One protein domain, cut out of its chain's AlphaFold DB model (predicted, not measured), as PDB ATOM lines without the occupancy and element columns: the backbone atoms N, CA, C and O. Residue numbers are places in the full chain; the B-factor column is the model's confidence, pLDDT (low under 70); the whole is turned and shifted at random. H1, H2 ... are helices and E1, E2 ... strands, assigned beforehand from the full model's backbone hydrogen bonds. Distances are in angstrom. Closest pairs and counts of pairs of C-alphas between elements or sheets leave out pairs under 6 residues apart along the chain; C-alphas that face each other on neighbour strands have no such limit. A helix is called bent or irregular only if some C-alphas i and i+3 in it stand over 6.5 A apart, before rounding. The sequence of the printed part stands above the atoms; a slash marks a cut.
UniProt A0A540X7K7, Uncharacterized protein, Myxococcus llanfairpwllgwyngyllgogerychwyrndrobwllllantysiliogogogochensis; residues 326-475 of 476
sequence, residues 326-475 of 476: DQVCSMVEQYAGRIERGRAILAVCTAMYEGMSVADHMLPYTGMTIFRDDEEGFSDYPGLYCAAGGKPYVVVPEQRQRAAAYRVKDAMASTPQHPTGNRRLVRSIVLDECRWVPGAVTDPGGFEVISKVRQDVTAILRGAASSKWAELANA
ATOM      1  N   ASP A 326     -49.439  17.768  36.662       84.88
ATOM      2  CA  ASP A 326     -50.315  18.041  37.806       84.88
ATOM      3  C   ASP A 326     -51.706  18.511  37.366       84.88
ATOM      4  O   ASP A 326     -52.707  18.128  37.972       84.88
ATOM      5  N   GLN A 327     -51.795  19.285  36.278       86.88
ATOM      6  CA  GLN A 327     -53.077  19.685  35.694       86.88
ATOM      7  C   GLN A 327     -53.825  18.483  35.108       86.88
ATOM      8  O   GLN A 327     -55.024  18.347  35.343       86.88
ATOM      9  N   VAL A 328     -53.127  17.580  34.410       88.50
ATOM     10  CA  VAL A 328     -53.722  16.331  33.900       88.50
ATOM     11  C   VAL A 328     -54.255  15.475  35.053       88.50
ATOM     12  O   VAL A 328     -55.407  15.046  35.012       88.50
ATOM     13  N   CYS A 329     -53.464  15.273  36.110       89.81
ATOM     14  CA  CYS A 329     -53.902  14.541  37.299       89.81
ATOM     15  C   CYS A 329     -55.102  15.219  37.974       89.81
ATOM     16  O   CYS A 329     -56.082  14.546  38.271       89.81
ATOM     17  N   SER A 330     -55.083  16.543  38.131       88.75
ATOM     18  CA  SER A 330     -56.199  17.287  38.733       88.75
ATOM     19  C   SER A 330     -57.501  17.114  37.943       88.75
ATOM     20  O   SER A 330     -58.564  16.950  38.536       88.75
ATOM     21  N   MET A 331     -57.431  17.082  36.606       88.62
ATOM     22  CA  MET A 331     -58.600  16.808  35.760       88.62
ATOM     23  C   MET A 331     -59.152  15.392  35.964       88.62
ATOM     24  O   MET A 331     -60.368  15.210  36.022       88.62
ATOM     25  N   VAL A 332     -58.274  14.389  36.065       91.31
ATOM     26  CA  VAL A 332     -58.672  12.992  36.309       91.31
ATOM     27  C   VAL A 332     -59.272  12.835  37.708       91.31
ATOM     28  O   VAL A 332     -60.316  12.208  37.850       91.31
ATOM     29  N   GLU A 333     -58.659  13.444  38.723       91.31
ATOM     30  CA  GLU A 333     -59.140  13.450  40.112       91.31
ATOM     31  C   GLU A 333     -60.534  14.077  40.222       91.31
ATOM     32  O   GLU A 333     -61.451  13.475  40.781       91.31
ATOM     33  N   GLN A 334     -60.731  15.246  39.608       87.50
ATOM     34  CA  GLN A 334     -62.026  15.925  39.567       87.50
ATOM     35  C   GLN A 334     -63.090  15.081  38.856       87.50
ATOM     36  O   GLN A 334     -64.232  15.017  39.311       87.50
ATOM     37  N   TYR A 335     -62.734  14.402  37.759       87.94
ATOM     38  CA  TYR A 335     -63.650  13.481  37.087       87.94
ATOM     39  C   TYR A 335     -64.012  12.289  37.987       87.94
ATOM     40  O   TYR A 335     -65.190  11.962  38.130       87.94
ATOM     41  N   ALA A 336     -63.022  11.673  38.638       89.69
ATOM     42  CA  ALA A 336     -63.226  10.557  39.560       89.69
ATOM     43  C   ALA A 336     -64.084  10.950  40.775       89.69
ATOM     44  O   ALA A 336     -64.872  10.148  41.269       89.69
ATOM     45  N   GLY A 337     -63.991  12.197  41.241       86.38
ATOM     46  CA  GLY A 337     -64.846  12.723  42.309       86.38
ATOM     47  C   GLY A 337     -66.343  12.756  41.967       86.38
ATOM     48  O   GLY A 337     -67.166  12.854  42.877       86.38
ATOM     49  N   ARG A 338     -66.710  12.657  40.680       81.38
ATOM     50  CA  ARG A 338     -68.104  12.710  40.203       81.38
ATOM     51  C   ARG A 338     -68.747  11.346  39.972       81.38
ATOM     52  O   ARG A 338     -69.960  11.283  39.785       81.38
ATOM     53  N   ILE A 339     -67.963  10.272  39.954       81.31
ATOM     54  CA  ILE A 339     -68.509   8.918  39.837       81.31
ATOM     55  C   ILE A 339     -68.985   8.404  41.203       81.31
ATOM     56  O   ILE A 339     -68.684   8.969  42.255       81.31
ATOM     57  N   GLU A 340     -69.773   7.332  41.188       83.31
ATOM     58  CA  GLU A 340     -70.344   6.733  42.398       83.31
ATOM     59  C   GLU A 340     -69.254   6.313  43.400       83.31
ATOM     60  O   GLU A 340     -68.190   5.811  43.029       83.31
ATOM     61  N   ARG A 341     -69.519   6.488  44.703       82.81
ATOM     62  CA  ARG A 341     -68.572   6.092  45.757       82.81
ATOM     63  C   ARG A 341     -68.223   4.606  45.655       82.81
ATOM     64  O   ARG A 341     -69.100   3.772  45.461       82.81
ATOM     65  N   GLY A 342     -66.944   4.288  45.855       83.12
ATOM     66  CA  GLY A 342     -66.429   2.918  45.774       83.12
ATOM     67  C   GLY A 342     -66.138   2.436  44.351       83.12
ATOM     68  O   GLY A 342     -65.621   1.336  44.197       83.12
ATOM     69  N   ARG A 343     -66.429   3.251  43.332       89.25
ATOM     70  CA  ARG A 343     -66.056   2.992  41.942       89.25
ATOM     71  C   ARG A 343     -64.714   3.642  41.613       89.25
ATOM     72  O   ARG A 343     -64.240   4.535  42.329       89.25
ATOM     73  N   ALA A 344     -64.114   3.204  40.516       93.12
ATOM     74  CA  ALA A 344     -62.865   3.755  40.012       93.12
ATOM     75  C   ALA A 344     -62.937   4.040  38.514       93.12
ATOM     76  O   ALA A 344     -63.751   3.469  37.786       93.12
ATOM     77  N   ILE A 345     -62.058   4.934  38.069       93.56
ATOM     78  CA  ILE A 345     -61.823   5.207  36.658       93.56
ATOM     79  C   ILE A 345     -60.397   4.848  36.250       93.56
ATOM     80  O   ILE A 345     -59.468   4.915  37.059       93.56
ATOM     81  N   LEU A 346     -60.231   4.557  34.966       94.50
ATOM     82  CA  LEU A 346     -58.954   4.539  34.274       94.50
ATOM     83  C   LEU A 346     -59.010   5.562  33.137       94.50
ATOM     84  O   LEU A 346     -59.826   5.441  32.223       94.50
ATOM     85  N   ALA A 347     -58.131   6.560  33.188       94.06
ATOM     86  CA  ALA A 347     -57.928   7.511  32.105       94.06
ATOM     87  C   ALA A 347     -56.784   7.046  31.195       94.06
ATOM     88  O   ALA A 347     -55.634   6.930  31.622       94.06
ATOM     89  N   VAL A 348     -57.103   6.813  29.928       91.81
ATOM     90  CA  VAL A 348     -56.189   6.301  28.898       91.81
ATOM     91  C   VAL A 348     -56.010   7.368  27.828       91.81
ATOM     92  O   VAL A 348     -56.946   8.110  27.541       91.81
ATOM     93  N   CYS A 349     -54.838   7.466  27.199       89.38
ATOM     94  CA  CYS A 349     -54.678   8.334  26.032       89.38
ATOM     95  C   CYS A 349     -55.697   7.960  24.939       89.38
ATOM     96  O   CYS A 349     -55.708   6.826  24.457       89.38
ATOM     97  N   THR A 350     -56.526   8.916  24.505       87.50
ATOM     98  CA  THR A 350     -57.566   8.680  23.486       87.50
ATOM     99  C   THR A 350     -56.988   8.103  22.200       87.50
ATOM    100  O   THR A 350     -57.572   7.199  21.611       87.50
ATOM    101  N   ALA A 351     -55.805   8.562  21.791       83.12
ATOM    102  CA  ALA A 351     -55.155   8.042  20.598       83.12
ATOM    103  C   ALA A 351     -54.821   6.544  20.705       83.12
ATOM    104  O   ALA A 351     -54.849   5.846  19.696       83.12
ATOM    105  N   MET A 352     -54.529   6.035  21.905       86.31
ATOM    106  CA  MET A 352     -54.269   4.612  22.107       86.31
ATOM    107  C   MET A 352     -55.539   3.782  21.922       86.31
ATOM    108  O   MET A 352     -55.523   2.820  21.157       86.31
ATOM    109  N   TYR A 353     -56.616   4.168  22.612       86.12
ATOM    110  CA  TYR A 353     -57.903   3.474  22.552       86.12
ATOM    111  C   TYR A 353     -58.419   3.390  21.110       86.12
ATOM    112  O   TYR A 353     -58.786   2.326  20.629       86.12
ATOM    113  N   GLU A 354     -58.329   4.501  20.384       82.31
ATOM    114  CA  GLU A 354     -58.779   4.608  18.996       82.31
ATOM    115  C   GLU A 354     -57.817   3.981  17.962       82.31
ATOM    116  O   GLU A 354     -57.996   4.153  16.753       82.31
ATOM    117  N   GLY A 355     -56.722   3.337  18.388       83.00
ATOM    118  CA  GLY A 355     -55.726   2.763  17.469       83.00
ATOM    119  C   GLY A 355     -55.048   3.806  16.565       83.00
ATOM    120  O   GLY A 355     -54.661   3.540  15.422       83.00
ATOM    121  N   MET A 356     -54.924   5.043  17.042       79.44
ATOM    122  CA  MET A 356     -54.439   6.172  16.266       79.44
ATOM    123  C   MET A 356     -52.910   6.284  16.306       79.44
ATOM    124  O   MET A 356     -52.306   6.534  17.340       79.44
ATOM    125  N   SER A 357     -52.277   6.270  15.127       81.50
ATOM    126  CA  SER A 357     -50.884   6.733  14.997       81.50
ATOM    127  C   SER A 357     -50.793   8.252  15.212       81.50
ATOM    128  O   SER A 357     -51.462   9.001  14.490       81.50
ATOM    129  N   VAL A 358     -50.018   8.679  16.214       78.00
ATOM    130  CA  VAL A 358     -49.801  10.072  16.648       78.00
ATOM    131  C   VAL A 358     -48.318  10.250  16.965       78.00
ATOM    132  O   VAL A 358     -47.744   9.379  17.612       78.00
ATOM    133  N   ALA A 359     -47.696  11.342  16.514       79.94
ATOM    134  CA  ALA A 359     -46.298  11.655  16.817       79.94
ATOM    135  C   ALA A 359     -46.105  12.058  18.291       79.94
ATOM    136  O   ALA A 359     -47.011  12.608  18.908       79.94
ATOM    137  N   ASP A 360     -44.921  11.815  18.852       82.19
ATOM    138  CA  ASP A 360     -44.666  11.921  20.299       82.19
ATOM    139  C   ASP A 360     -44.939  13.329  20.842       82.19
ATOM    140  O   ASP A 360     -45.607  13.477  21.860       82.19
ATOM    141  N   HIS A 361     -44.500  14.358  20.114       78.19
ATOM    142  CA  HIS A 361     -44.731  15.767  20.452       78.19
ATOM    143  C   HIS A 361     -46.214  16.173  20.447       78.19
ATOM    144  O   HIS A 361     -46.572  17.205  21.004       78.19
ATOM    145  N   MET A 362     -47.086  15.371  19.827       79.31
ATOM    146  CA  MET A 362     -48.527  15.627  19.753       79.31
ATOM    147  C   MET A 362     -49.315  14.928  20.864       79.31
ATOM    148  O   MET A 362     -50.464  15.290  21.108       79.31
ATOM    149  N   LEU A 363     -48.714  13.950  21.551       82.19
ATOM    150  CA  LEU A 363     -49.354  13.205  22.639       82.19
ATOM    151  C   LEU A 363     -49.880  14.087  23.787       82.19
ATOM    152  O   LEU A 363     -50.981  13.787  24.252       82.19
ATOM    153  N   PRO A 364     -49.209  15.180  24.216       81.62
ATOM    154  CA  PRO A 364     -49.729  16.035  25.289       81.62
ATOM    155  C   PRO A 364     -51.078  16.684  24.975       81.62
ATOM    156  O   PRO A 364     -51.822  17.032  25.885       81.62
ATOM    157  N   TYR A 365     -51.378  16.869  23.688       79.81
ATOM    158  CA  TYR A 365     -52.596  17.528  23.220       79.81
ATOM    159  C   TYR A 365     -53.722  16.540  22.928       79.81
ATOM    160  O   TYR A 365     -54.845  16.954  22.645       79.81
ATOM    161  N   THR A 366     -53.431  15.237  22.975       80.31
ATOM    162  CA  THR A 366     -54.472  14.218  22.876       80.31
ATOM    163  C   THR A 366     -55.301  14.229  24.154       80.31
ATOM    164  O   THR A 366     -54.764  14.334  25.257       80.31
ATOM    165  N   GLY A 367     -56.621  14.132  24.014       86.88
ATOM    166  CA  GLY A 367     -57.476  13.926  25.175       86.88
ATOM    167  C   GLY A 367     -57.320  12.527  25.762       86.88
ATOM    168  O   GLY A 367     -56.479  11.715  25.365       86.88
ATOM    169  N   MET A 368     -58.194  12.239  26.708       91.31
ATOM    170  CA  MET A 368     -58.242  11.012  27.475       91.31
ATOM    171  C   MET A 368     -59.584  10.321  27.264       91.31
ATOM    172  O   MET A 368     -60.630  10.963  27.165       91.31
ATOM    173  N   THR A 369     -59.550   9.000  27.211       90.31
ATOM    174  CA  THR A 369     -60.725   8.135  27.244       90.31
ATOM    175  C   THR A 369     -60.848   7.561  28.641       90.31
ATOM    176  O   THR A 369     -59.851   7.117  29.209       90.31
ATOM    177  N   ILE A 370     -62.047   7.636  29.212       90.38
ATOM    178  CA  ILE A 370     -62.310   7.238  30.590       90.38
ATOM    179  C   ILE A 370     -63.116   5.945  30.599       90.38
ATOM    180  O   ILE A 370     -64.241   5.921  30.096       90.38
ATOM    181  N   PHE A 371     -62.552   4.922  31.234       89.25
ATOM    182  CA  PHE A 371     -63.221   3.661  31.543       89.25
ATOM    183  C   PHE A 371     -63.591   3.620  33.015       89.25
ATOM    184  O   PHE A 371     -62.802   4.049  33.859       89.25
ATOM    185  N   ARG A 372     -64.760   3.077  33.332       89.00
ATOM    186  CA  ARG A 372     -65.118   2.653  34.687       89.00
ATOM    187  C   ARG A 372     -64.667   1.215  34.920       89.00
ATOM    188  O   ARG A 372     -64.555   0.431  33.989       89.00
ATOM    189  N   ASP A 373     -64.444   0.868  36.177       89.62
ATOM    190  CA  ASP A 373     -64.000  -0.458  36.634       89.62
ATOM    191  C   ASP A 373     -64.943  -1.630  36.303       89.62
ATOM    192  O   ASP A 373     -64.527  -2.781  36.400       89.62
ATOM    193  N   ASP A 374     -66.185  -1.366  35.893       85.31
ATOM    194  CA  ASP A 374     -67.135  -2.371  35.394       85.31
ATOM    195  C   ASP A 374     -67.246  -2.421  33.865       85.31
ATOM    196  O   ASP A 374     -68.048  -3.191  33.337       85.31
ATOM    197  N   GLU A 375     -66.478  -1.600  33.150       84.25
ATOM    198  CA  GLU A 375     -66.509  -1.535  31.694       84.25
ATOM    199  C   GLU A 375     -65.453  -2.457  31.084       84.25
ATOM    200  O   GLU A 375     -64.327  -2.591  31.571       84.25
ATOM    201  N   GLU A 376     -65.825  -3.090  29.972       81.75
ATOM    202  CA  GLU A 376     -64.888  -3.835  29.141       81.75
ATOM    203  C   GLU A 376     -63.745  -2.908  28.694       81.75
ATOM    204  O   GLU A 376     -63.967  -1.747  28.344       81.75
ATOM    205  N   GLY A 377     -62.507  -3.399  28.748       80.38
ATOM    206  CA  GLY A 377     -61.324  -2.601  28.423       80.38
ATOM    207  C   GLY A 377     -60.686  -1.862  29.602       80.38
ATOM    208  O   GLY A 377     -59.570  -1.359  29.450       80.38
ATOM    209  N   PHE A 378     -61.309  -1.831  30.791       84.88
ATOM    210  CA  PHE A 378     -60.750  -1.127  31.957       84.88
ATOM    211  C   PHE A 378     -59.334  -1.581  32.329       84.88
ATOM    212  O   PHE A 378     -58.531  -0.782  32.792       84.88
ATOM    213  N   SER A 379     -59.004  -2.857  32.143       85.81
ATOM    214  CA  SER A 379     -57.693  -3.414  32.494       85.81
ATOM    215  C   SER A 379     -56.727  -3.536  31.318       85.81
ATOM    216  O   SER A 379     -55.631  -4.061  31.499       85.81
ATOM    217  N   ASP A 380     -57.101  -3.086  30.121       87.50
ATOM    218  CA  ASP A 380     -56.408  -3.488  28.888       87.50
ATOM    219  C   ASP A 380     -55.306  -2.502  28.480       87.50
ATOM    220  O   ASP A 380     -54.383  -2.833  27.724       87.50
ATOM    221  N   TYR A 381     -55.357  -1.290  29.031       89.38
ATOM    222  CA  TYR A 381     -54.525  -0.167  28.619       89.38
ATOM    223  C   TYR A 381     -53.711   0.417  29.787       89.38
ATOM    224  O   TYR A 381     -54.209   0.502  30.910       89.38
ATOM    225  N   PRO A 382     -52.456   0.855  29.562       92.00
ATOM    226  CA  PRO A 382     -51.759   1.733  30.493       92.00
ATOM    227  C   PRO A 382     -52.501   3.063  30.638       92.00
ATOM    228  O   PRO A 382     -52.979   3.623  29.652       92.00
ATOM    229  N   GLY A 383     -52.559   3.602  31.852       94.69
ATOM    230  CA  GLY A 383     -53.293   4.837  32.105       94.69
ATOM    231  C   GLY A 383     -53.114   5.389  33.514       94.69
ATOM    232  O   GLY A 383     -52.254   4.940  34.277       94.69
ATOM    233  N   LEU A 384     -53.930   6.388  33.840       95.62
ATOM    234  CA  LEU A 384     -54.062   6.944  35.184       95.62
ATOM    235  C   LEU A 384     -55.292   6.335  35.854       95.62
ATOM    236  O   LEU A 384     -56.422   6.628  35.464       95.62
ATOM    237  N   TYR A 385     -55.069   5.489  36.852       95.81
ATOM    238  CA  TYR A 385     -56.134   4.949  37.684       95.81
ATOM    239  C   TYR A 385     -56.473   5.946  38.786       95.81
ATOM    240  O   TYR A 385     -55.574   6.512  39.411       95.81
ATOM    241  N   CYS A 386     -57.759   6.131  39.067       95.75
ATOM    242  CA  CYS A 386     -58.215   6.975  40.160       95.75
ATOM    243  C   CYS A 386     -59.514   6.423  40.763       95.75
ATOM    244  O   CYS A 386     -60.524   6.289  40.076       95.75
ATOM    245  N   ALA A 387     -59.490   6.097  42.056       93.94
ATOM    246  CA  ALA A 387     -60.704   5.777  42.804       93.94
ATOM    247  C   ALA A 387     -61.470   7.063  43.150       93.94
ATOM    248  O   ALA A 387     -60.859   8.122  43.302       93.94
ATOM    249  N   ALA A 388     -62.789   6.973  43.333       89.19
ATOM    250  CA  ALA A 388     -63.599   8.116  43.754       89.19
ATOM    251  C   ALA A 388     -63.053   8.750  45.054       89.19
ATOM    252  O   ALA A 388     -63.002   8.096  46.098       89.19
ATOM    253  N   GLY A 389     -62.638  10.021  44.986       82.00
ATOM    254  CA  GLY A 389     -62.033  10.763  46.105       82.00
ATOM    255  C   GLY A 389     -60.571  10.411  46.421       82.00
ATOM    256  O   GLY A 389     -60.063  10.812  47.467       82.00
ATOM    257  N   GLY A 390     -59.903   9.637  45.562       88.56
ATOM    258  CA  GLY A 390     -58.482   9.306  45.667       88.56
ATOM    259  C   GLY A 390     -57.603  10.144  44.737       88.56
ATOM    260  O   GLY A 390     -58.093  10.899  43.905       88.56
ATOM    261  N   LYS A 391     -56.282   9.960  44.838       91.62
ATOM    262  CA  LYS A 391     -55.318  10.590  43.925       91.62
ATOM    263  C   LYS A 391     -55.019   9.692  42.725       91.62
ATOM    264  O   LYS A 391     -54.832   8.488  42.924       91.62
ATOM    265  N   PRO A 392     -54.929  10.244  41.503       93.50
ATOM    266  CA  PRO A 392     -54.543   9.472  40.333       93.50
ATOM    267  C   PRO A 392     -53.127   8.904  40.460       93.50
ATOM    268  O   PRO A 392     -52.219   9.577  40.954       93.50
ATOM    269  N   TYR A 393     -52.920   7.687  39.966       94.25
ATOM    270  CA  TYR A 393     -51.595   7.082  39.842       94.25
ATOM    271  C   TYR A 393     -51.475   6.247  38.570       94.25
ATOM    272  O   TYR A 393     -52.466   5.805  37.989       94.25
ATOM    273  N   VAL A 394     -50.238   6.040  38.120       94.81
ATOM    274  CA  VAL A 394     -49.957   5.298  36.888       94.81
ATOM    275  C   VAL A 394     -50.169   3.804  37.096       94.81
ATOM    276  O   VAL A 394     -49.630   3.218  38.035       94.81
ATOM    277  N   VAL A 395     -50.885   3.177  36.166       93.69
ATOM    278  CA  VAL A 395     -51.046   1.724  36.084       93.69
ATOM    279  C   VAL A 395     -50.608   1.237  34.709       93.69
ATOM    280  O   VAL A 395     -50.879   1.870  33.690       93.69
ATOM    281  N   VAL A 396     -49.932   0.088  34.690       91.31
ATOM    282  CA  VAL A 396     -49.653  -0.694  33.482       91.31
ATOM    283  C   VAL A 396     -50.328  -2.055  33.665       91.31
ATOM    284  O   VAL A 396     -50.056  -2.702  34.678       91.31
ATOM    285  N   PRO A 397     -51.175  -2.506  32.724       91.06
ATOM    286  CA  PRO A 397     -51.809  -3.819  32.772       91.06
ATOM    287  C   PRO A 397     -50.810  -4.941  33.015       91.06
ATOM    288  O   PRO A 397     -49.741  -4.956  32.399       91.06
ATOM    289  N   GLU A 398     -51.171  -5.922  33.840       88.69
ATOM    290  CA  GLU A 398     -50.249  -6.984  34.255       88.69
ATOM    291  C   GLU A 398     -49.647  -7.741  33.058       88.69
ATOM    292  O   GLU A 398     -48.444  -8.009  33.023       88.69
ATOM    293  N   GLN A 399     -50.451  -8.050  32.036       87.50
ATOM    294  CA  GLN A 399     -49.969  -8.729  30.831       87.50
ATOM    295  C   GLN A 399     -48.871  -7.922  30.120       87.50
ATOM    296  O   GLN A 399     -47.825  -8.472  29.760       87.50
ATOM    297  N   ARG A 400     -49.084  -6.611  29.955       89.38
ATOM    298  CA  ARG A 400     -48.111  -5.702  29.334       89.38
ATOM    299  C   ARG A 400     -46.890  -5.511  30.217       89.38
ATOM    300  O   ARG A 400     -45.767  -5.604  29.730       89.38
ATOM    301  N   GLN A 401     -47.103  -5.332  31.519       89.62
ATOM    302  CA  GLN A 401     -46.051  -5.217  32.518       89.62
ATOM    303  C   GLN A 401     -45.131  -6.440  32.483       89.62
ATOM    304  O   GLN A 401     -43.914  -6.279  32.427       89.62
ATOM    305  N   ARG A 402     -45.686  -7.659  32.451       87.19
ATOM    306  CA  ARG A 402     -44.916  -8.910  32.352       87.19
ATOM    307  C   ARG A 402     -44.098  -8.956  31.062       87.19
ATOM    308  O   ARG A 402     -42.899  -9.226  31.117       87.19
ATOM    309  N   ALA A 403     -44.713  -8.672  29.913       88.44
ATOM    310  CA  ALA A 403     -44.027  -8.682  28.619       88.44
ATOM    311  C   ALA A 403     -42.896  -7.637  28.546       88.44
ATOM    312  O   ALA A 403     -41.779  -7.946  28.125       88.44
ATOM    313  N   ALA A 404     -43.155  -6.413  29.006       88.19
ATOM    314  CA  ALA A 404     -42.166  -5.344  29.058       88.19
ATOM    315  C   ALA A 404     -41.042  -5.649  30.061       88.19
ATOM    316  O   ALA A 404     -39.873  -5.441  29.739       88.19
ATOM    317  N   ALA A 405     -41.356  -6.208  31.234       87.50
ATOM    318  CA  ALA A 405     -40.362  -6.604  32.232       87.50
ATOM    319  C   ALA A 405     -39.402  -7.679  31.699       87.50
ATOM    320  O   ALA A 405     -38.196  -7.578  31.926       87.50
ATOM    321  N   TYR A 406     -39.900  -8.659  30.937       87.62
ATOM    322  CA  TYR A 406     -39.044  -9.631  30.248       87.62
ATOM    323  C   TYR A 406     -38.111  -8.962  29.236       87.62
ATOM    324  O   TYR A 406     -36.902  -9.172  29.292       87.62
ATOM    325  N   ARG A 407     -38.635  -8.081  28.375       88.62
ATOM    326  CA  ARG A 407     -37.806  -7.335  27.410       88.62
ATOM    327  C   ARG A 407     -36.748  -6.474  28.109       88.62
ATOM    328  O   ARG A 407     -35.623  -6.378  27.629       88.62
ATOM    329  N   VAL A 408     -37.089  -5.851  29.242       85.12
ATOM    330  CA  VAL A 408     -36.141  -5.069  30.057       85.12
ATOM    331  C   VAL A 408     -35.068  -5.973  30.656       85.12
ATOM    332  O   VAL A 408     -33.898  -5.601  30.634       85.12
ATOM    333  N   LYS A 409     -35.438  -7.156  31.159       82.94
ATOM    334  CA  LYS A 409     -34.489  -8.152  31.671       82.94
ATOM    335  C   LYS A 409     -33.493  -8.563  30.588       82.94
ATOM    336  O   LYS A 409     -32.291  -8.475  30.826       82.94
ATOM    337  N   ASP A 410     -33.982  -8.944  29.413       85.56
ATOM    338  CA  ASP A 410     -33.138  -9.381  28.296       85.56
ATOM    339  C   ASP A 410     -32.226  -8.249  27.815       85.56
ATOM    340  O   ASP A 410     -31.034  -8.450  27.597       85.56
ATOM    341  N   ALA A 411     -32.753  -7.024  27.738       84.94
ATOM    342  CA  ALA A 411     -31.961  -5.845  27.407       84.94
ATOM    343  C   ALA A 411     -30.875  -5.544  28.452       84.94
ATOM    344  O   ALA A 411     -29.839  -4.987  28.103       84.94
ATOM    345  N   MET A 412     -31.096  -5.888  29.723       82.44
ATOM    346  CA  MET A 412     -30.131  -5.691  30.809       82.44
ATOM    347  C   MET A 412     -29.145  -6.851  30.976       82.44
ATOM    348  O   MET A 412     -28.194  -6.710  31.748       82.44
ATOM    349  N   ALA A 413     -29.330  -7.968  30.269       83.25
ATOM    350  CA  ALA A 413     -28.379  -9.068  30.284       83.25
ATOM    351  C   ALA A 413     -27.018  -8.593  29.748       83.25
ATOM    352  O   ALA A 413     -26.929  -7.930  28.712       83.25
ATOM    353  N   SER A 414     -25.950  -8.917  30.477       76.12
ATOM    354  CA  SER A 414     -24.596  -8.544  30.073       76.12
ATOM    355  C   SER A 414     -24.187  -9.328  28.829       76.12
ATOM    356  O   SER A 414     -24.211 -10.559  28.827       76.12
ATOM    357  N   THR A 415     -23.767  -8.617  27.785       81.00
ATOM    358  CA  THR A 415     -23.198  -9.203  26.565       81.00
ATOM    359  C   THR A 415     -21.824  -8.592  26.278       81.00
ATOM    360  O   THR A 415     -21.532  -7.503  26.777       81.00
ATOM    361  N   PRO A 416     -20.976  -9.217  25.439       82.06
ATOM    362  CA  PRO A 416     -19.689  -8.630  25.051       82.06
ATOM    363  C   PRO A 416     -19.807  -7.225  24.436       82.06
ATOM    364  O   PRO A 416     -18.921  -6.395  24.606       82.06
ATOM    365  N   GLN A 417     -20.917  -6.941  23.747       81.56
ATOM    366  CA  GLN A 417     -21.205  -5.634  23.137       81.56
ATOM    367  C   GLN A 417     -21.816  -4.638  24.139       81.56
ATOM    368  O   GLN A 417     -21.673  -3.424  23.978       81.56
ATOM    369  N   HIS A 418     -22.484  -5.133  25.185       79.25
ATOM    370  CA  HIS A 418     -23.145  -4.336  26.217       79.25
ATOM    371  C   HIS A 418     -22.875  -4.914  27.619       79.25
ATOM    372  O   HIS A 418     -23.769  -5.508  28.229       79.25
ATOM    373  N   PRO A 419     -21.669  -4.706  28.181       77.50
ATOM    374  CA  PRO A 419     -21.267  -5.302  29.461       77.50
ATOM    375  C   PRO A 419     -22.044  -4.768  30.679       77.50
ATOM    376  O   PRO A 419     -21.969  -5.328  31.764       77.50
ATOM    377  N   THR A 420     -22.804  -3.679  30.519       76.69
ATOM    378  CA  THR A 420     -23.697  -3.128  31.559       76.69
ATOM    379  C   THR A 420     -25.170  -3.140  31.137       76.69
ATOM    380  O   THR A 420     -25.987  -2.402  31.696       76.69
ATOM    381  N   GLY A 421     -25.501  -3.957  30.131       83.19
ATOM    382  CA  GLY A 421     -26.812  -3.992  29.493       83.19
ATOM    383  C   GLY A 421     -27.034  -2.859  28.483       83.19
ATOM    384  O   GLY A 421     -26.384  -1.808  28.496       83.19
ATOM    385  N   ASN A 422     -27.987  -3.061  27.579       85.00
ATOM    386  CA  ASN A 422     -28.401  -2.100  26.567       85.00
ATOM    387  C   ASN A 422     -29.402  -1.083  27.145       85.00
ATOM    388  O   ASN A 422     -30.622  -1.194  27.002       85.00
ATOM    389  N   ARG A 423     -28.871  -0.022  27.761       82.12
ATOM    390  CA  ARG A 423     -29.675   1.061  28.359       82.12
ATOM    391  C   ARG A 423     -30.578   1.795  27.357       82.12
ATOM    392  O   ARG A 423     -31.615   2.322  27.758       82.12
ATOM    393  N   ARG A 424     -30.206   1.847  26.070       84.38
ATOM    394  CA  ARG A 424     -31.028   2.481  25.019       84.38
ATOM    395  C   ARG A 424     -32.290   1.667  24.748       84.38
ATOM    396  O   ARG A 424     -33.366   2.249  24.676       84.38
ATOM    397  N   LEU A 425     -32.162   0.342  24.678       85.81
ATOM    398  CA  LEU A 425     -33.295  -0.568  24.507       85.81
ATOM    399  C   LEU A 425     -34.215  -0.564  25.735       85.81
ATOM    400  O   LEU A 425     -35.431  -0.504  25.595       85.81
ATOM    401  N   VAL A 426     -33.660  -0.527  26.952       82.12
ATOM    402  CA  VAL A 426     -34.479  -0.351  28.168       82.12
ATOM    403  C   VAL A 426     -35.264   0.957  28.116       82.12
ATOM    404  O   VAL A 426     -36.457   0.969  28.416       82.12
ATOM    405  N   ARG A 427     -34.620   2.056  27.701       85.56
ATOM    406  CA  ARG A 427     -35.305   3.341  27.523       85.56
ATOM    407  C   ARG A 427     -36.439   3.223  26.507       85.56
ATOM    408  O   ARG A 427     -37.515   3.711  26.815       85.56
ATOM    409  N   SER A 428     -36.234   2.595  25.349       87.81
ATOM    410  CA  SER A 428     -37.299   2.469  24.346       87.81
ATOM    411  C   SER A 428     -38.476   1.634  24.854       87.81
ATOM    412  O   SER A 428     -39.609   2.047  24.673       87.81
ATOM    413  N   ILE A 429     -38.228   0.534  25.576       87.38
ATOM    414  CA  ILE A 429     -39.300  -0.293  26.162       87.38
ATOM    415  C   ILE A 429     -40.123   0.503  27.181       87.38
ATOM    416  O   ILE A 429     -41.347   0.449  27.166       87.38
ATOM    417  N   VAL A 430     -39.459   1.263  28.060       88.38
ATOM    418  CA  VAL A 430     -40.150   2.149  29.008       88.38
ATOM    419  C   VAL A 430     -40.976   3.187  28.255       88.38
ATOM    420  O   VAL A 430     -42.125   3.416  28.611       88.38
ATOM    421  N   LEU A 431     -40.407   3.816  27.223       88.50
ATOM    422  CA  LEU A 431     -41.120   4.815  26.429       88.50
ATOM    423  C   LEU A 431     -42.344   4.221  25.725       88.50
ATOM    424  O   LEU A 431     -43.383   4.869  25.747       88.50
ATOM    425  N   ASP A 432     -42.261   2.999  25.192       88.69
ATOM    426  CA  ASP A 432     -43.391   2.303  24.559       88.69
ATOM    427  C   ASP A 432     -44.586   2.137  25.519       88.69
ATOM    428  O   ASP A 432     -45.734   2.315  25.109       88.69
ATOM    429  N   GLU A 433     -44.327   1.828  26.796       88.94
ATOM    430  CA  GLU A 433     -45.372   1.682  27.821       88.94
ATOM    431  C   GLU A 433     -45.860   3.034  28.358       88.94
ATOM    432  O   GLU A 433     -47.061   3.243  28.518       88.94
ATOM    433  N   CYS A 434     -44.948   3.985  28.587       88.38
ATOM    434  CA  CYS A 434     -45.292   5.337  29.029       88.38
ATOM    435  C   CYS A 434     -46.143   6.080  28.010       88.38
ATOM    436  O   CYS A 434     -46.974   6.890  28.402       88.38
ATOM    437  N   ARG A 435     -45.908   5.846  26.715       87.62
ATOM    438  CA  ARG A 435     -46.437   6.656  25.612       87.62
ATOM    439  C   ARG A 435     -47.928   6.924  25.693       87.62
ATOM    440  O   ARG A 435     -48.389   7.975  25.263       87.62
ATOM    441  N   TRP A 436     -48.656   5.967  26.237       84.88
ATOM    442  CA  TRP A 436     -50.106   5.956  26.229       84.88
ATOM    443  C   TRP A 436     -50.740   6.344  27.561       84.88
ATOM    444  O   TRP A 436     -51.962   6.432  27.661       84.88
ATOM    445  N   VAL A 437     -49.915   6.623  28.567       91.75
ATOM    446  CA  VAL A 437     -50.375   7.159  29.841       91.75
ATOM    447  C   VAL A 437     -50.528   8.680  29.698       91.75
ATOM    448  O   VAL A 437     -49.569   9.356  29.309       91.75
ATOM    449  N   PRO A 438     -51.703   9.259  30.006       90.38
ATOM    450  CA  PRO A 438     -51.887  10.707  29.970       90.38
ATOM    451  C   PRO A 438     -50.842  11.455  30.813       90.38
ATOM    452  O   PRO A 438     -50.511  11.051  31.928       90.38
ATOM    453  N   GLY A 439     -50.289  12.544  30.270       85.31
ATOM    454  CA  GLY A 439     -49.222  13.316  30.919       85.31
ATOM    455  C   GLY A 439     -47.828  12.670  30.869       85.31
ATOM    456  O   GLY A 439     -46.917  13.142  31.549       85.31
ATOM    457  N   ALA A 440     -47.627  11.603  30.084       86.44
ATOM    458  CA  ALA A 440     -46.306  11.009  29.871       86.44
ATOM    459  C   ALA A 440     -45.350  11.903  29.080       86.44
ATOM    460  O   ALA A 440     -44.152  11.929  29.372       86.44
ATOM    461  N   VAL A 441     -45.887  12.628  28.101       81.88
ATOM    462  CA  VAL A 441     -45.198  13.705  27.394       81.88
ATOM    463  C   VAL A 441     -45.720  15.013  27.964       81.88
ATOM    464  O   VAL A 441     -46.926  15.242  27.978       81.88
ATOM    465  N   THR A 442     -44.815  15.852  28.451       75.56
ATOM    466  CA  THR A 442     -45.134  17.171  29.020       75.56
ATOM    467  C   THR A 442     -44.368  18.288  28.324       75.56
ATOM    468  O   THR A 442     -44.398  19.421  28.785       75.56
ATOM    469  N   ASP A 443     -43.638  17.958  27.259       75.06
ATOM    470  CA  ASP A 443     -42.742  18.861  26.553       75.06
ATOM    471  C   ASP A 443     -43.051  18.849  25.044       75.06
ATOM    472  O   ASP A 443     -43.328  17.772  24.492       75.06
ATOM    473  N   PRO A 444     -43.006  20.005  24.355       66.25
ATOM    474  CA  PRO A 444     -43.218  20.083  22.909       66.25
ATOM    475  C   PRO A 444     -42.209  19.276  22.077       66.25
ATOM    476  O   PRO A 444     -42.524  18.896  20.955       66.25
ATOM    477  N   GLY A 445     -41.019  18.979  22.598       72.19
ATOM    478  CA  GLY A 445     -40.016  18.105  21.979       72.19
ATOM    479  C   GLY A 445     -40.318  16.607  22.123       72.19
ATOM    480  O   GLY A 445     -39.592  15.768  21.592       72.19
ATOM    481  N   GLY A 446     -41.395  16.224  22.818       78.69
ATOM    482  CA  GLY A 446     -41.729  14.825  23.076       78.69
ATOM    483  C   GLY A 446     -41.081  14.303  24.363       78.69
ATOM    484  O   GLY A 446     -41.126  14.938  25.413       78.69
ATOM    485  N   PHE A 447     -40.471  13.114  24.321       81.31
ATOM    486  CA  PHE A 447     -39.875  12.461  25.505       81.31
ATOM    487  C   PHE A 447     -38.470  12.964  25.881       81.31
ATOM    488  O   PHE A 447     -37.678  12.224  26.491       81.31
ATOM    489  N   GLU A 448     -38.127  14.186  25.479       76.12
ATOM    490  CA  GLU A 448     -36.850  14.809  25.825       76.12
ATOM    491  C   GLU A 448     -36.770  15.061  27.334       76.12
ATOM    492  O   GLU A 448     -35.783  14.681  27.973       76.12
ATOM    493  N   VAL A 449     -37.858  15.562  27.923       76.81
ATOM    494  CA  VAL A 449     -37.990  15.791  29.365       76.81
ATOM    495  C   VAL A 449     -38.495  14.531  30.076       76.81
ATOM    496  O   VAL A 449     -39.374  13.810  29.601       76.81
ATOM    497  N   ILE A 450     -37.916  14.223  31.242       77.25
ATOM    498  CA  ILE A 450     -38.369  13.108  32.084       77.25
ATOM    499  C   ILE A 450     -39.603  13.553  32.874       77.25
ATOM    500  O   ILE A 450     -39.487  14.358  33.793       77.25
ATOM    501  N   SER A 451     -40.761  12.979  32.557       83.31
ATOM    502  CA  SER A 451     -42.000  13.162  33.319       83.31
ATOM    503  C   SER A 451     -42.079  12.235  34.538       83.31
ATOM    504  O   SER A 451     -41.429  11.183  34.587       83.31
ATOM    505  N   LYS A 452     -42.929  12.587  35.512       85.69
ATOM    506  CA  LYS A 452     -43.246  11.721  36.661       85.69
ATOM    507  C   LYS A 452     -43.816  10.370  36.218       85.69
ATOM    508  O   LYS A 452     -43.368   9.336  36.699       85.69
ATOM    509  N   VAL A 453     -44.693  10.369  35.214       86.75
ATOM    510  CA  VAL A 453     -45.226   9.140  34.608       86.75
ATOM    511  C   VAL A 453     -44.110   8.202  34.162       86.75
ATOM    512  O   VAL A 453     -44.134   7.008  34.455       86.75
ATOM    513  N   ARG A 454     -43.081   8.741  33.498       86.56
ATOM    514  CA  ARG A 454     -41.947   7.936  33.043       86.56
ATOM    515  C   ARG A 454     -41.155   7.332  34.196       86.56
ATOM    516  O   ARG A 454     -40.663   6.207  34.069       86.56
ATOM    517  N   GLN A 455     -41.011   8.056  35.300       87.25
ATOM    518  CA  GLN A 455     -40.360   7.539  36.505       87.25
ATOM    519  C   GLN A 455     -41.182   6.402  37.123       87.25
ATOM    520  O   GLN A 455     -40.623   5.341  37.406       87.25
ATOM    521  N   ASP A 456     -42.499   6.584  37.229       88.94
ATOM    522  CA  ASP A 456     -43.415   5.611  37.823       88.94
ATOM    523  C   ASP A 456     -43.475   4.314  36.985       88.94
ATOM    524  O   ASP A 456     -43.263   3.225  37.521       88.94
ATOM    525  N   VAL A 457     -43.608   4.402  35.653       87.44
ATOM    526  CA  VAL A 457     -43.530   3.223  34.759       87.44
ATOM    527  C   VAL A 457     -42.171   2.529  34.865       87.44
ATOM    528  O   VAL A 457     -42.101   1.301  34.925       87.44
ATOM    529  N   THR A 458     -41.071   3.290  34.936       88.25
ATOM    530  CA  THR A 458     -39.733   2.702  35.117       88.25
ATOM    531  C   THR A 458     -39.657   1.890  36.412       88.25
ATOM    532  O   THR A 458     -39.087   0.796  36.411       88.25
ATOM    533  N   ALA A 459     -40.222   2.399  37.511       86.94
ATOM    534  CA  ALA A 459     -40.254   1.703  38.794       86.94
ATOM    535  C   ALA A 459     -41.104   0.423  38.729       86.94
ATOM    536  O   ALA A 459     -40.633  -0.636  39.150       86.94
ATOM    537  N   ILE A 460     -42.295   0.495  38.122       86.62
ATOM    538  CA  ILE A 460     -43.209  -0.644  37.920       86.62
ATOM    539  C   ILE A 460     -42.521  -1.776  37.142       86.62
ATOM    540  O   ILE A 460     -42.548  -2.937  37.564       86.62
ATOM    541  N   LEU A 461     -41.866  -1.451  36.022       86.81
ATOM    542  CA  LEU A 461     -41.202  -2.448  35.176       86.81
ATOM    543  C   LEU A 461     -39.958  -3.045  35.845       86.81
ATOM    544  O   LEU A 461     -39.712  -4.246  35.728       86.81
ATOM    545  N   ARG A 462     -39.182  -2.238  36.580       82.38
ATOM    546  CA  ARG A 462     -38.018  -2.733  37.335       82.38
ATOM    547  C   ARG A 462     -38.423  -3.649  38.487       82.38
ATOM    548  O   ARG A 462     -37.790  -4.687  38.654       82.38
ATOM    549  N   GLY A 463     -39.470  -3.300  39.236       82.12
ATOM    550  CA  GLY A 463     -39.999  -4.134  40.321       82.12
ATOM    551  C   GLY A 463     -40.535  -5.484  39.829       82.12
ATOM    552  O   GLY A 463     -40.281  -6.522  40.441       82.12
ATOM    553  N   ALA A 464     -41.210  -5.502  38.677       80.50
ATOM    554  CA  ALA A 464     -41.648  -6.746  38.037       80.50
ATOM    555  C   ALA A 464     -40.475  -7.594  37.525       80.50
ATOM    556  O   ALA A 464     -40.501  -8.821  37.617       80.50
ATOM    557  N   ALA A 465     -39.425  -6.956  37.002       75.50
ATOM    558  CA  ALA A 465     -38.233  -7.671  36.569       75.50
ATOM    559  C   ALA A 465     -37.498  -8.314  37.759       75.50
ATOM    560  O   ALA A 465     -37.084  -9.464  37.645       75.50
ATOM    561  N   SER A 466     -37.359  -7.616  38.896       71.88
ATOM    562  CA  SER A 466     -36.623  -8.103  40.075       71.88
ATOM    563  C   SER A 466     -37.365  -9.170  40.889       71.88
ATOM    564  O   SER A 466     -36.740 -10.137  41.318       71.88
ATOM    565  N   SER A 467     -38.683  -9.053  41.074       59.50
ATOM    566  CA  SER A 467     -39.502 -10.068  41.771       59.50
ATOM    567  C   SER A 467     -39.442 -11.435  41.081       59.50
ATOM    568  O   SER A 467     -39.310 -12.467  41.737       59.50
ATOM    569  N   LYS A 468     -39.397 -11.449  39.747       54.56
ATOM    570  CA  LYS A 468     -39.268 -12.686  38.968       54.56
ATOM    571  C   LYS A 468     -37.876 -13.324  39.022       54.56
ATOM    572  O   LYS A 468     -37.750 -14.530  38.819       54.56
ATOM    573  N   TRP A 469     -36.828 -12.544  39.307       45.78
ATOM    574  CA  TRP A 469     -35.508 -13.101  39.628       45.78
ATOM    575  C   TRP A 469     -35.545 -13.900  40.934       45.78
ATOM    576  O   TRP A 469     -34.887 -14.930  41.005       45.78
ATOM    577  N   ALA A 470     -36.343 -13.482  41.923       38.97
ATOM    578  CA  ALA A 470     -36.506 -14.219  43.176       38.97
ATOM    579  C   ALA A 470     -37.330 -15.506  42.997       38.97
ATOM    580  O   ALA A 470     -36.973 -16.536  43.558       38.97
ATOM    581  N   GLU A 471     -38.386 -15.490  42.177       38.44
ATOM    582  CA  GLU A 471     -39.174 -16.700  41.883       38.44
ATOM    583  C   GLU A 471     -38.379 -17.750  41.094       38.44
ATOM    584  O   GLU A 471     -38.457 -18.934  41.403       38.44
ATOM    585  N   LEU A 472     -37.577 -17.333  40.106       33.44
ATOM    586  CA  LEU A 472     -36.746 -18.260  39.332       33.44
ATOM    587  C   LEU A 472     -35.507 -18.729  40.103       33.44
ATOM    588  O   LEU A 472     -35.111 -19.873  39.931       33.44
ATOM    589  N   ALA A 473     -34.916 -17.900  40.968       31.98
ATOM    590  CA  ALA A 473     -33.795 -18.311  41.819       31.98
ATOM    591  C   ALA A 473     -34.204 -19.261  42.958       31.98
ATOM    592  O   ALA A 473     -33.339 -19.940  43.492       31.98
ATOM    593  N   ASN A 474     -35.494 -19.316  43.310       28.77
ATOM    594  CA  ASN A 474     -36.053 -20.277  44.269       28.77
ATOM    595  C   ASN A 474     -36.638 -21.537  43.596       28.77
ATOM    596  O   ASN A 474     -37.104 -22.439  44.288       28.77
ATOM    597  N   ALA A 475     -36.672 -21.579  42.258       30.66
ATOM    598  CA  ALA A 475     -37.131 -22.723  41.464       30.66
ATOM    599  C   ALA A 475     -35.972 -23.591  40.928       30.66
ATOM    600  O   ALA A 475     -36.222 -24.609  40.278       30.66
TER     601      ALA A 475
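What this domain is: This is residues 326 to 475 of the 476 residues of an uncharacterized protein of Myxococcus llanfairpwllgwyngyllgogerychwyrndrobwllllantysiliogogogochensis (UniProt A0A540X7K7). A small twisted sheet of four strands with H1 over one face makes one end of this model, and three helices make the other. There the helical hairpin of H4 and H5 runs away from the sheet, long H6 crosses H4 from edge strand E4 onward, and residues 470 to 475 stick out. The 150 printed residues hold six named helices and four named strands, in the order H1 E1 H2 H3 E2 E3 E4 H4 H5 H6; the sheet, E2 E1 E3 E4, is antiparallel and the class is mixed, helices and strands. The whole is compact, with a radius of gyration of the C-alphas of 16.5 A and spans of 54 by 40 by 26 A.

How they stand to each other: Begin at inner strand E1, residues 344 to 349. Beside it are E2, residues 368 to 372, with N 346 and O 371 2.8 A apart, and E3, residues 383 to 387, with N 347 and O 384 2.8 A apart. E3 and E4, residues 393 to 395, form a hairpin, with N 385 and O 393 2.9 A apart. The sheet is only just strongly twisted, its C-alphas up to 4.0 A off the best plane. H1, residues 326 to 336, lies over E1 and E3 at a height over the sheet of 8.3 A; its closest C-alphas to E3 are those of Ala 336 and Cys 386, 6.2 A. H2, residues 350 to 353, only grazes the sheet; H3, residues 360 to 365, is not on it. H6, residues 452 to 473, is on the sheet with residues 452 to 460; its closest C-alphas to E4 are those of Val 453 and Val 394, 6.5 A. With H1 and H6 the sheet makes two layers, helices on one face of a sheet. H4, residues 398 to 412, and H5, residues 423 to 434, touch at Val 408 and Val 426, closest C-alphas 5.3 A, at a shallow tilt of 12 degrees, opposite ways. With residues 460 to 465 alone H6 touches H4, about perpendicular at 79 degrees, closest C-alphas Ala 465 and Ala 405, 4.9 A. H5 touches H6 with residues 430 to 434 alone, at a steep tilt of 67 degrees, closest C-alphas Cys 434 and Arg 454, 5.8 A. Helix packing is mostly crossed, only just, with one of three touching pairs at a shallow tilt. H1, H4 and H5 have every O i to N i+4 pair within hydrogen-bond range, H6 has 16 of 18, H3 0 of 2 but 2 of 3 O i to N i+3 pairs, and H2 is too short for an O i to N i+4 pair.

Where its parts are: Find C-alpha 344 at (-62.865, 3.755, 40.012); E1 runs 16.8 A from there. H1 begins at C-alpha 326, (-50.315, 18.041, 37.806), and is 15.0 A long. E2 and E3 are each 13.0 A long, H4 20.5 A and H5 16.2 A. H3 is only just irregular: C-alphas 361 and 364 are 7.0 A apart. H6, 31.9 A long, ends at C-alpha 473, (-33.795, -18.311, 41.819).

The domain as a whole: Look to Glu 340 and Pro 416 for the two C-alphas farthest apart, 55.7 A. The printed part has no cut, and its one long link is residues 435 to 451, between H5 and H6. The mean pLDDT of the printed part is 82.9; residue 444 and residues 467 to 475 are under 70.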